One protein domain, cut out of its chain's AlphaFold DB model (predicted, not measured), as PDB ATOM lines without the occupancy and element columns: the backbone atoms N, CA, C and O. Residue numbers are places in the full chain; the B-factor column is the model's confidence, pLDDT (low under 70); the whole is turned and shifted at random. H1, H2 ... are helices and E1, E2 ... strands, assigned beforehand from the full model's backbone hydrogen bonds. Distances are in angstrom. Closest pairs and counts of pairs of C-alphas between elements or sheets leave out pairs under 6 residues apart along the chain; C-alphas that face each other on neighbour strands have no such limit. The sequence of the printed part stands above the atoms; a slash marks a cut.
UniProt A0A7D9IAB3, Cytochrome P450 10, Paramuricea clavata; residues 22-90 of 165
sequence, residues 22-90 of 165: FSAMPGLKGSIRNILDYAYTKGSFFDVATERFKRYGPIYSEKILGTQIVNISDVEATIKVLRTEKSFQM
ATOM      1  N   PHE A  22       2.957 -51.499 -26.517       78.12
ATOM      2  CA  PHE A  22       2.418 -51.279 -25.171       78.12
ATOM      3  C   PHE A  22       3.497 -50.837 -24.162       78.12
ATOM      4  O   PHE A  22       3.255 -50.006 -23.295       78.12
ATOM      5  N   SER A  23       4.731 -51.323 -24.318       81.06
ATOM      6  CA  SER A  23       5.886 -50.929 -23.499       81.06
ATOM      7  C   SER A  23       6.305 -49.459 -23.646       81.06
ATOM      8  O   SER A  23       7.045 -48.952 -22.800       81.06
ATOM      9  N   ALA A  24       5.858 -48.785 -24.709       86.75
ATOM     10  CA  ALA A  24       6.079 -47.362 -24.939       86.75
ATOM     11  C   ALA A  24       4.998 -46.478 -24.294       86.75
ATOM     12  O   ALA A  24       5.132 -45.255 -24.338       86.75
ATOM     13  N   MET A  25       3.953 -47.059 -23.686       87.25
ATOM     14  CA  MET A  25       2.965 -46.276 -22.949       87.25
ATOM     15  C   MET A  25       3.620 -45.525 -21.783       87.25
ATOM     16  O   MET A  25       4.435 -46.099 -21.049       87.25
ATOM     17  N   PRO A  26       3.256 -44.249 -21.574       89.38
ATOM     18  CA  PRO A  26       3.696 -43.510 -20.402       89.38
ATOM     19  C   PRO A  26       3.077 -44.122 -19.139       89.38
ATOM     20  O   PRO A  26       2.027 -44.767 -19.198       89.38
ATOM     21  N   GLY A  27       3.730 -43.940 -17.990       86.00
ATOM     22  CA  GLY A  27       3.203 -44.427 -16.719       86.00
ATOM     23  C   GLY A  27       4.244 -44.945 -15.735       86.00
ATOM     24  O   GLY A  27       5.453 -44.916 -15.996       86.00
ATOM     25  N   LEU A  28       3.764 -45.413 -14.579       76.88
ATOM     26  CA  LEU A  28       4.631 -45.953 -13.536       76.88
ATOM     27  C   LEU A  28       5.116 -47.351 -13.907       76.88
ATOM     28  O   LEU A  28       4.338 -48.272 -14.155       76.88
ATOM     29  N   LYS A  29       6.439 -47.515 -13.871       72.88
ATOM     30  CA  LYS A  29       7.097 -48.804 -14.065       72.88
ATOM     31  C   LYS A  29       7.354 -49.451 -12.704       72.88
ATOM     32  O   LYS A  29       8.079 -48.894 -11.883       72.88
ATOM     33  N   GLY A  30       6.808 -50.650 -12.506       64.62
ATOM     34  CA  GLY A  30       7.046 -51.480 -11.320       64.62
ATOM     35  C   GLY A  30       5.923 -51.426 -10.279       64.62
ATOM     36  O   GLY A  30       5.295 -50.396 -10.077       64.62
ATOM     37  N   SER A  31       5.689 -52.565  -9.620       57.62
ATOM     38  CA  SER A  31       4.526 -52.785  -8.748       57.62
ATOM     39  C   SER A  31       4.677 -52.194  -7.346       57.62
ATOM     40  O   SER A  31       3.752 -51.584  -6.832       57.62
ATOM     41  N   ILE A  32       5.848 -52.362  -6.725       50.91
ATOM     42  CA  ILE A  32       6.069 -51.989  -5.318       50.91
ATOM     43  C   ILE A  32       5.942 -50.476  -5.142       50.91
ATOM     44  O   ILE A  32       5.165 -50.009  -4.324       50.91
ATOM     45  N   ARG A  33       6.643 -49.698  -5.971       56.06
ATOM     46  CA  ARG A  33       6.593 -48.232  -5.919       56.06
ATOM     47  C   ARG A  33       5.191 -47.681  -6.176       56.06
ATOM     48  O   ARG A  33       4.831 -46.675  -5.596       56.06
ATOM     49  N   ASN A  34       4.417 -48.341  -7.031       60.41
ATOM     50  CA  ASN A  34       3.076 -47.900  -7.381       60.41
ATOM     51  C   ASN A  34       2.069 -48.150  -6.247       60.41
ATOM     52  O   ASN A  34       1.235 -47.294  -5.974       60.41
ATOM     53  N   ILE A  35       2.196 -49.288  -5.555       56.28
ATOM     54  CA  ILE A  35       1.432 -49.600  -4.337       56.28
ATOM     55  C   ILE A  35       1.796 -48.618  -3.216       56.28
ATOM     56  O   ILE A  35       0.908 -48.078  -2.566       56.28
ATOM     57  N   LEU A  36       3.091 -48.341  -3.026       54.78
ATOM     58  CA  LEU A  36       3.552 -47.362  -2.038       54.78
ATOM     59  C   LEU A  36       3.061 -45.947  -2.380       54.78
ATOM     60  O   LEU A  36       2.627 -45.237  -1.485       54.78
ATOM     61  N   ASP A  37       3.069 -45.545  -3.654       57.12
ATOM     62  CA  ASP A  37       2.543 -44.240  -4.066       57.12
ATOM     63  C   ASP A  37       1.063 -44.092  -3.688       57.12
ATOM     64  O   ASP A  37       0.703 -43.034  -3.203       57.12
ATOM     65  N   TYR A  38       0.227 -45.129  -3.830       56.59
ATOM     66  CA  TYR A  38      -1.166 -45.087  -3.354       56.59
ATOM     67  C   TYR A  38      -1.292 -45.066  -1.826       56.59
ATOM     68  O   TYR A  38      -2.208 -44.435  -1.310       56.59
ATOM     69  N   ALA A  39      -0.394 -45.747  -1.113       53.03
ATOM     70  CA  ALA A  39      -0.421 -45.817   0.347       53.03
ATOM     71  C   ALA A  39       0.094 -44.534   1.026       53.03
ATOM     72  O   ALA A  39      -0.360 -44.213   2.115       53.03
ATOM     73  N   TYR A  40       1.027 -43.804   0.402       47.72
ATOM     74  CA  TYR A  40       1.685 -42.625   0.989       47.72
ATOM     75  C   TYR A  40       1.213 -41.281   0.426       47.72
ATOM     76  O   TYR A  40       1.602 -40.227   0.939       47.72
ATOM     77  N   THR A  41       0.408 -41.260  -0.639       53.31
ATOM     78  CA  THR A  41      -0.219 -40.013  -1.089       53.31
ATOM     79  C   THR A  41      -1.322 -39.601  -0.128       53.31
ATOM     80  O   THR A  41      -2.341 -40.274  -0.025       53.31
ATOM     81  N   LYS A  42      -1.158 -38.439   0.509       47.69
ATOM     82  CA  LYS A  42      -2.259 -37.755   1.193       47.69
ATOM     83  C   LYS A  42      -3.300 -37.330   0.152       47.69
ATOM     84  O   LYS A  42      -3.011 -36.464  -0.673       47.69
ATOM     85  N   GLY A  43      -4.476 -37.953   0.172       51.28
ATOM     86  CA  GLY A  43      -5.581 -37.646  -0.740       51.28
ATOM     87  C   GLY A  43      -6.432 -38.865  -1.090       51.28
ATOM     88  O   GLY A  43      -6.076 -40.005  -0.811       51.28
ATOM     89  N   SER A  44      -7.576 -38.616  -1.716       60.53
ATOM     90  CA  SER A  44      -8.443 -39.655  -2.269       60.53
ATOM     91  C   SER A  44      -7.787 -40.349  -3.470       60.53
ATOM     92  O   SER A  44      -6.884 -39.812  -4.116       60.53
ATOM     93  N   PHE A  45      -8.309 -41.516  -3.861       59.75
ATOM     94  CA  PHE A  45      -7.939 -42.170  -5.124       59.75
ATOM     95  C   PHE A  45      -7.990 -41.204  -6.328       59.75
ATOM     96  O   PHE A  45      -7.138 -41.262  -7.217       59.75
ATOM     97  N   PHE A  46      -8.959 -40.281  -6.344       59.81
ATOM     98  CA  PHE A  46      -9.109 -39.288  -7.408       59.81
ATOM     99  C   PHE A  46      -7.986 -38.251  -7.425       59.81
ATOM    100  O   PHE A  46      -7.617 -37.790  -8.506       59.81
ATOM    101  N   ASP A  47      -7.404 -37.916  -6.276       67.31
ATOM    102  CA  ASP A  47      -6.257 -37.008  -6.204       67.31
ATOM    103  C   ASP A  47      -5.025 -37.665  -6.831       67.31
ATOM    104  O   ASP A  47      -4.351 -37.072  -7.678       67.31
ATOM    105  N   VAL A  48      -4.801 -38.947  -6.529       72.62
ATOM    106  CA  VAL A  48      -3.735 -39.751  -7.142       72.62
ATOM    107  C   VAL A  48      -3.937 -39.877  -8.653       72.62
ATOM    108  O   VAL A  48      -3.001 -39.666  -9.430       72.62
ATOM    109  N   ALA A  49      -5.160 -40.180  -9.091       69.50
ATOM    110  CA  ALA A  49      -5.501 -40.269 -10.508       69.50
ATOM    111  C   ALA A  49      -5.307 -38.923 -11.227       69.50
ATOM    112  O   ALA A  49      -4.788 -38.892 -12.344       69.50
ATOM    113  N   THR A  50      -5.656 -37.812 -10.574       77.12
ATOM    114  CA  THR A  50      -5.482 -36.451 -11.100       77.12
ATOM    115  C   THR A  50      -4.007 -36.101 -11.274       77.12
ATOM    116  O   THR A  50      -3.611 -35.598 -12.327       77.12
ATOM    117  N   GLU A  51      -3.159 -36.401 -10.291       83.69
ATOM    118  CA  GLU A  51      -1.717 -36.160 -10.403       83.69
ATOM    119  C   GLU A  51      -1.071 -37.024 -11.492       83.69
ATOM    120  O   GLU A  51      -0.232 -36.556 -12.267       83.69
ATOM    121  N   ARG A  52      -1.510 -38.276 -11.631       84.31
ATOM    122  CA  ARG A  52      -1.041 -39.163 -12.703       84.31
ATOM    123  C   ARG A  52      -1.501 -38.707 -14.077       84.31
ATOM    124  O   ARG A  52      -0.697 -38.736 -15.005       84.31
ATOM    125  N   PHE A  53      -2.731 -38.214 -14.195       84.75
ATOM    126  CA  PHE A  53      -3.230 -37.590 -15.416       84.75
ATOM    127  C   PHE A  53      -2.361 -36.394 -15.813       84.75
ATOM    128  O   PHE A  53      -1.910 -36.309 -16.953       84.75
ATOM    129  N   LYS A  54      -2.054 -35.492 -14.869       88.25
ATOM    130  CA  LYS A  54      -1.169 -34.340 -15.127       88.25
ATOM    131  C   LYS A  54       0.227 -34.781 -15.575       88.25
ATOM    132  O   LYS A  54       0.838 -34.123 -16.410       88.25
ATOM    133  N   ARG A  55       0.737 -35.881 -15.013       89.38
ATOM    134  CA  ARG A  55       2.113 -36.347 -15.230       89.38
ATOM    135  C   ARG A  55       2.306 -37.184 -16.494       89.38
ATOM    136  O   ARG A  55       3.337 -37.052 -17.148       89.38
ATOM    137  N   TYR A  56       1.369 -38.071 -16.802       91.56
ATOM    138  CA  TYR A  56       1.496 -39.059 -17.880       91.56
ATOM    139  C   TYR A  56       0.507 -38.831 -19.022       91.56
ATOM    140  O   TYR A  56       0.643 -39.448 -20.077       91.56
ATOM    141  N   GLY A  57      -0.445 -37.919 -18.836       89.81
ATOM    142  CA  GLY A  57      -1.500 -37.637 -19.789       89.81
ATOM    143  C   GLY A  57      -2.739 -38.513 -19.583       89.81
ATOM    144  O   GLY A  57      -2.830 -39.282 -18.623       89.81
ATOM    145  N   PRO A  58      -3.715 -38.401 -20.496       87.44
ATOM    146  CA  PRO A  58      -5.038 -38.999 -20.339       87.44
ATOM    147  C   PRO A  58      -5.069 -40.516 -20.552       87.44
ATOM    148  O   PRO A  58      -6.077 -41.150 -20.254       87.44
ATOM    149  N   ILE A  59      -3.997 -41.108 -21.081       88.50
ATOM    150  CA  ILE A  59      -3.864 -42.552 -21.265       88.50
ATOM    151  C   ILE A  59      -2.502 -42.959 -20.726       88.50
ATOM    152  O   ILE A  59      -1.472 -42.592 -21.295       88.50
ATOM    153  N   TYR A  60      -2.494 -43.715 -19.635       88.25
ATOM    154  CA  TYR A  60      -1.261 -44.152 -18.992       88.25
ATOM    155  C   TYR A  60      -1.384 -45.567 -18.446       88.25
ATOM    156  O   TYR A  60      -2.472 -46.091 -18.217       88.25
ATOM    157  N   SER A  61      -0.231 -46.193 -18.255       88.38
ATOM    158  CA  SER A  61      -0.114 -47.551 -17.753       88.38
ATOM    159  C   SER A  61       0.405 -47.556 -16.317       88.38
ATOM    160  O   SER A  61       1.189 -46.701 -15.906       88.38
ATOM    161  N   GLU A  62      -0.022 -48.525 -15.526       81.12
ATOM    162  CA  GLU A  62       0.508 -48.725 -14.187       81.12
ATOM    163  C   GLU A  62       0.546 -50.206 -13.837       81.12
ATOM    164  O   GLU A  62      -0.221 -51.000 -14.379       81.12
ATOM    165  N   LYS A  63       1.447 -50.593 -12.936       72.44
ATOM    166  CA  LYS A  63       1.550 -51.979 -12.494       72.44
ATOM    167  C   LYS A  63       1.144 -52.075 -11.033       72.44
ATOM    168  O   LYS A  63       1.765 -51.423 -10.201       72.44
ATOM    169  N   ILE A  64       0.132 -52.872 -10.718       63.78
ATOM    170  CA  ILE A  64      -0.329 -53.136  -9.350       63.78
ATOM    171  C   ILE A  64      -0.367 -54.650  -9.168       63.78
ATOM    172  O   ILE A  64      -0.962 -55.342  -9.982       63.78
ATOM    173  N   LEU A  65       0.301 -55.157  -8.131       58.88
ATOM    174  CA  LEU A  65       0.357 -56.578  -7.760       58.88
ATOM    175  C   LEU A  65       0.659 -57.511  -8.947       58.88
ATOM    176  O   LEU A  65       0.013 -58.523  -9.155       58.88
ATOM    177  N   GLY A  66       1.618 -57.133  -9.796       61.34
ATOM    178  CA  GLY A  66       1.950 -57.922 -10.992       61.34
ATOM    179  C   GLY A  66       1.040 -57.676 -12.203       61.34
ATOM    180  O   GLY A  66       1.508 -57.852 -13.332       61.34
ATOM    181  N   THR A  67      -0.167 -57.155 -11.995       63.44
ATOM    182  CA  THR A  67      -1.138 -56.803 -13.035       63.44
ATOM    183  C   THR A  67      -0.811 -55.462 -13.668       63.44
ATOM    184  O   THR A  67      -0.530 -54.471 -12.998       63.44
ATOM    185  N   GLN A  68      -0.843 -55.431 -14.995       72.88
ATOM    186  CA  GLN A  68      -0.658 -54.220 -15.776       72.88
ATOM    187  C   GLN A  68      -2.028 -53.615 -16.092       72.88
ATOM    188  O   GLN A  68      -2.812 -54.200 -16.832       72.88
ATOM    189  N   ILE A  69      -2.293 -52.432 -15.550       78.19
ATOM    190  CA  ILE A  69      -3.536 -51.682 -15.726       78.19
ATOM    191  C   ILE A  69      -3.286 -50.544 -16.719       78.19
ATOM    192  O   ILE A  69      -2.204 -49.945 -16.740       78.19
ATOM    193  N   VAL A  70      -4.283 -50.262 -17.559       83.50
ATOM    194  CA  VAL A  70      -4.321 -49.081 -18.428       83.50
ATOM    195  C   VAL A  70      -5.449 -48.182 -17.966       83.50
ATOM    196  O   VAL A  70      -6.617 -48.551 -18.045       83.50
ATOM    197  N   ASN A  71      -5.087 -46.984 -17.527       83.31
ATOM    198  CA  ASN A  71      -6.038 -45.946 -17.185       83.31
ATOM    199  C   ASN A  71      -6.370 -45.145 -18.443       83.31
ATOM    200  O   ASN A  71      -5.469 -44.658 -19.129       83.31
ATOM    201  N   ILE A  72      -7.664 -45.016 -18.736       80.88
ATOM    202  CA  ILE A  72      -8.183 -44.246 -19.868       80.88
ATOM    203  C   ILE A  72      -9.082 -43.147 -19.310       80.88
ATOM    204  O   ILE A  72     -10.174 -43.402 -18.811       80.88
ATOM    205  N   SER A  73      -8.609 -41.913 -19.408       80.75
ATOM    206  CA  SER A  73      -9.316 -40.687 -19.029       80.75
ATOM    207  C   SER A  73      -9.485 -39.758 -20.237       80.75
ATOM    208  O   SER A  73      -9.536 -38.540 -20.096       80.75
ATOM    209  N   ASP A  74      -9.550 -40.342 -21.437       82.31
ATOM    210  CA  ASP A  74      -9.841 -39.663 -22.698       82.31
ATOM    211  C   ASP A  74     -11.215 -40.097 -23.226       82.31
ATOM    212  O   ASP A  74     -11.514 -41.294 -23.314       82.31
ATOM    213  N   VAL A  75     -12.059 -39.126 -23.579       77.38
ATOM    214  CA  VAL A  75     -13.448 -39.383 -23.989       77.38
ATOM    215  C   VAL A  75     -13.501 -40.174 -25.297       77.38
ATOM    216  O   VAL A  75     -14.272 -41.128 -25.409       77.38
ATOM    217  N   GLU A  76     -12.671 -39.833 -26.281       77.81
ATOM    218  CA  GLU A  76     -12.689 -40.494 -27.586       77.81
ATOM    219  C   GLU A  76     -12.156 -41.927 -27.507       77.81
ATOM    220  O   GLU A  76     -12.741 -42.842 -28.093       77.81
ATOM    221  N   ALA A  77     -11.071 -42.144 -26.764       74.38
ATOM    222  CA  ALA A  77     -10.497 -43.460 -26.525       74.38
ATOM    223  C   ALA A  77     -11.461 -44.354 -25.738       74.38
ATOM    224  O   ALA A  77     -11.660 -45.509 -26.112       74.38
ATOM    225  N   THR A  78     -12.133 -43.808 -24.722       71.38
ATOM    226  CA  THR A  78     -13.175 -44.525 -23.971       71.38
ATOM    227  C   THR A  78     -14.317 -44.941 -24.894       71.38
ATOM    228  O   THR A  78     -14.715 -46.103 -24.906       71.38
ATOM    229  N   ILE A  79     -14.803 -44.029 -25.746       74.56
ATOM    230  CA  ILE A  79     -15.835 -44.341 -26.742       74.56
ATOM    231  C   ILE A  79     -15.364 -45.447 -27.697       74.56
ATOM    232  O   ILE A  79     -16.153 -46.331 -28.034       74.56
ATOM    233  N   LYS A  80     -14.099 -45.432 -28.134       78.19
ATOM    234  CA  LYS A  80     -13.534 -46.492 -28.987       78.19
ATOM    235  C   LYS A  80     -13.516 -47.843 -28.273       78.19
ATOM    236  O   LYS A  80     -13.947 -48.823 -28.878       78.19
ATOM    237  N   VAL A  81     -13.075 -47.895 -27.013       72.19
ATOM    238  CA  VAL A  81     -13.084 -49.122 -26.198       72.19
ATOM    239  C   VAL A  81     -14.509 -49.651 -26.061       72.19
ATOM    240  O   VAL A  81     -14.786 -50.754 -26.525       72.19
ATOM    241  N   LEU A  82     -15.438 -48.822 -25.575       67.94
ATOM    242  CA  LEU A  82     -16.835 -49.207 -25.341       67.94
ATOM    243  C   LEU A  82     -17.552 -49.667 -26.619       67.94
ATOM    244  O   LEU A  82     -18.346 -50.603 -26.591       67.94
ATOM    245  N   ARG A  83     -17.281 -49.029 -27.765       72.12
ATOM    246  CA  ARG A  83     -17.859 -49.434 -29.063       72.12
ATOM    247  C   ARG A  83     -17.280 -50.745 -29.590       72.12
ATOM    248  O   ARG A  83     -17.950 -51.437 -30.355       72.12
ATOM    249  N   THR A  84     -16.046 -51.071 -29.213       68.62
ATOM    250  CA  THR A  84     -15.346 -52.281 -29.665       68.62
ATOM    251  C   THR A  84     -15.621 -53.479 -28.750       68.62
ATOM    252  O   THR A  84     -15.540 -54.619 -29.205       68.62
ATOM    253  N   GLU A  85     -16.024 -53.238 -27.498       62.97
ATOM    254  CA  GLU A  85     -16.198 -54.240 -26.430       62.97
ATOM    255  C   GLU A  85     -17.329 -55.274 -26.658       62.97
ATOM    256  O   GLU A  85     -17.396 -56.295 -25.976       62.97
ATOM    257  N   LYS A  86     -18.196 -55.079 -27.662       63.34
ATOM    258  CA  LYS A  86     -19.312 -55.984 -28.020       63.34
ATOM    259  C   LYS A  86     -20.106 -56.494 -26.795       63.34
ATOM    260  O   LYS A  86     -20.845 -55.726 -26.196       63.34
ATOM    261  N   SER A  87     -20.041 -57.799 -26.501       45.28
ATOM    262  CA  SER A  87     -20.955 -58.547 -25.613       45.28
ATOM    263  C   SER A  87     -20.306 -59.019 -24.311       45.28
ATOM    264  O   SER A  87     -20.966 -59.680 -23.516       45.28
ATOM    265  N   PHE A  88     -19.023 -58.720 -24.109       39.81
ATOM    266  CA  PHE A  88     -18.251 -59.181 -22.961       39.81
ATOM    267  C   PHE A  88     -17.610 -57.975 -22.287       39.81
ATOM    268  O   PHE A  88     -16.419 -57.727 -22.443       39.81
ATOM    269  N   GLN A  89     -18.412 -57.230 -21.524       48.75
ATOM    270  CA  GLN A  89     -17.850 -56.394 -20.469       48.75
ATOM    271  C   GLN A  89     -17.330 -57.343 -19.389       48.75
ATOM    272  O   GLN A  89     -18.052 -57.672 -18.449       48.75
ATOM    273  N   MET A  90     -16.093 -57.815 -19.533       45.69
ATOM    274  CA  MET A  90     -15.353 -58.292 -18.373       45.69
ATOM    275  C   MET A  90     -14.966 -57.053 -17.580       45.69
ATOM    276  O   MET A  90     -13.878 -56.501 -17.726       45.69
TER     277      MET A  90
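Overview. This is residues 22 to 90 of the 165 residues of the protein "Cytochrome P450 10" of Paramuricea clavata (UniProt A0A7D9IAB3). A two-strand hairpin, E1 and E2, forms the middle of a loosely built, elongated shape, with H1 and H2 toward one end of the long axis and H3 toward the other. H1 begins beside the far end of E1, H2 ends just before E1 begins, no helix touches another, and residues 39 to 46 and 82 to 90 stick out. The printed part has 69 residues with three named helices and two named strands, in the order H1, H2, E1, E2, H3; the sheet E1 - E2 is antiparallel. The class is mixed, helices and strands. The whole is only just compact, close to loose, with a radius of gyration of the C-alphas of 13.2 A and spans of 38 by 23 by 23 A.

Along the chain. Residues 22 to 30 hold no named helix or strand. H1, residues 31 to 40, runs 14.4 A from C-alpha 31 at (4.526, -52.785, -8.748). H2, residues 45 to 56, is the longest helix by residues and runs 16.2 A. E1, residues 59 to 64, runs 16.3 A from C-alpha 59 at (-3.864, -42.552, -21.265). E2, residues 67 to 72, runs 15.9 A. H3, residues 75 to 84, runs 14.2 A and ends with C-alpha 84 at (-15.346, -52.281, -29.665).

Arrangement. E1 and E2 are a hairpin of antiparallel neighbours, with 155 degrees between their directions. The C-alphas of Ser 61 and Val 70, which face each other, are 4.5 A apart. N 62 and O 69 are within hydrogen-bond range at 2.9 A, and so are N 71 and O 60 at 2.8 A. The closest C-alphas of H1 and E1 are those of Ser 31 and Lys 63, 4.9 A apart. H1 and E2 are only just apart, at 8.2 A. The closest C-alphas of H2 and E1 are those of Phe 53 and Ile 59, 7.7 A apart. H1 and H2 are close but not clearly touching, with the C-alphas of Tyr 38 and Val 48 closest at 7.0 A. They run opposite ways at a steep tilt of 55 degrees. The closest C-alphas of E2 and H3 are those of Ile 72 and Thr 78, 6.5 A apart. H3 is apart from H1, H2 and E1. In H1, H2 and H3 every O i to N i+4 pair is within hydrogen-bond range.

Size, cuts and confidence. The two C-alphas farthest apart are those of Lys 42 and Ser 87, at 38.7 A. The printed part has no cut, and the four links between named elements are tight. The mean pLDDT of the printed part is 70.4, and 31 residues are under 70: residues 30 to 47, 49, 64 to 67, 82 and 84 to 90.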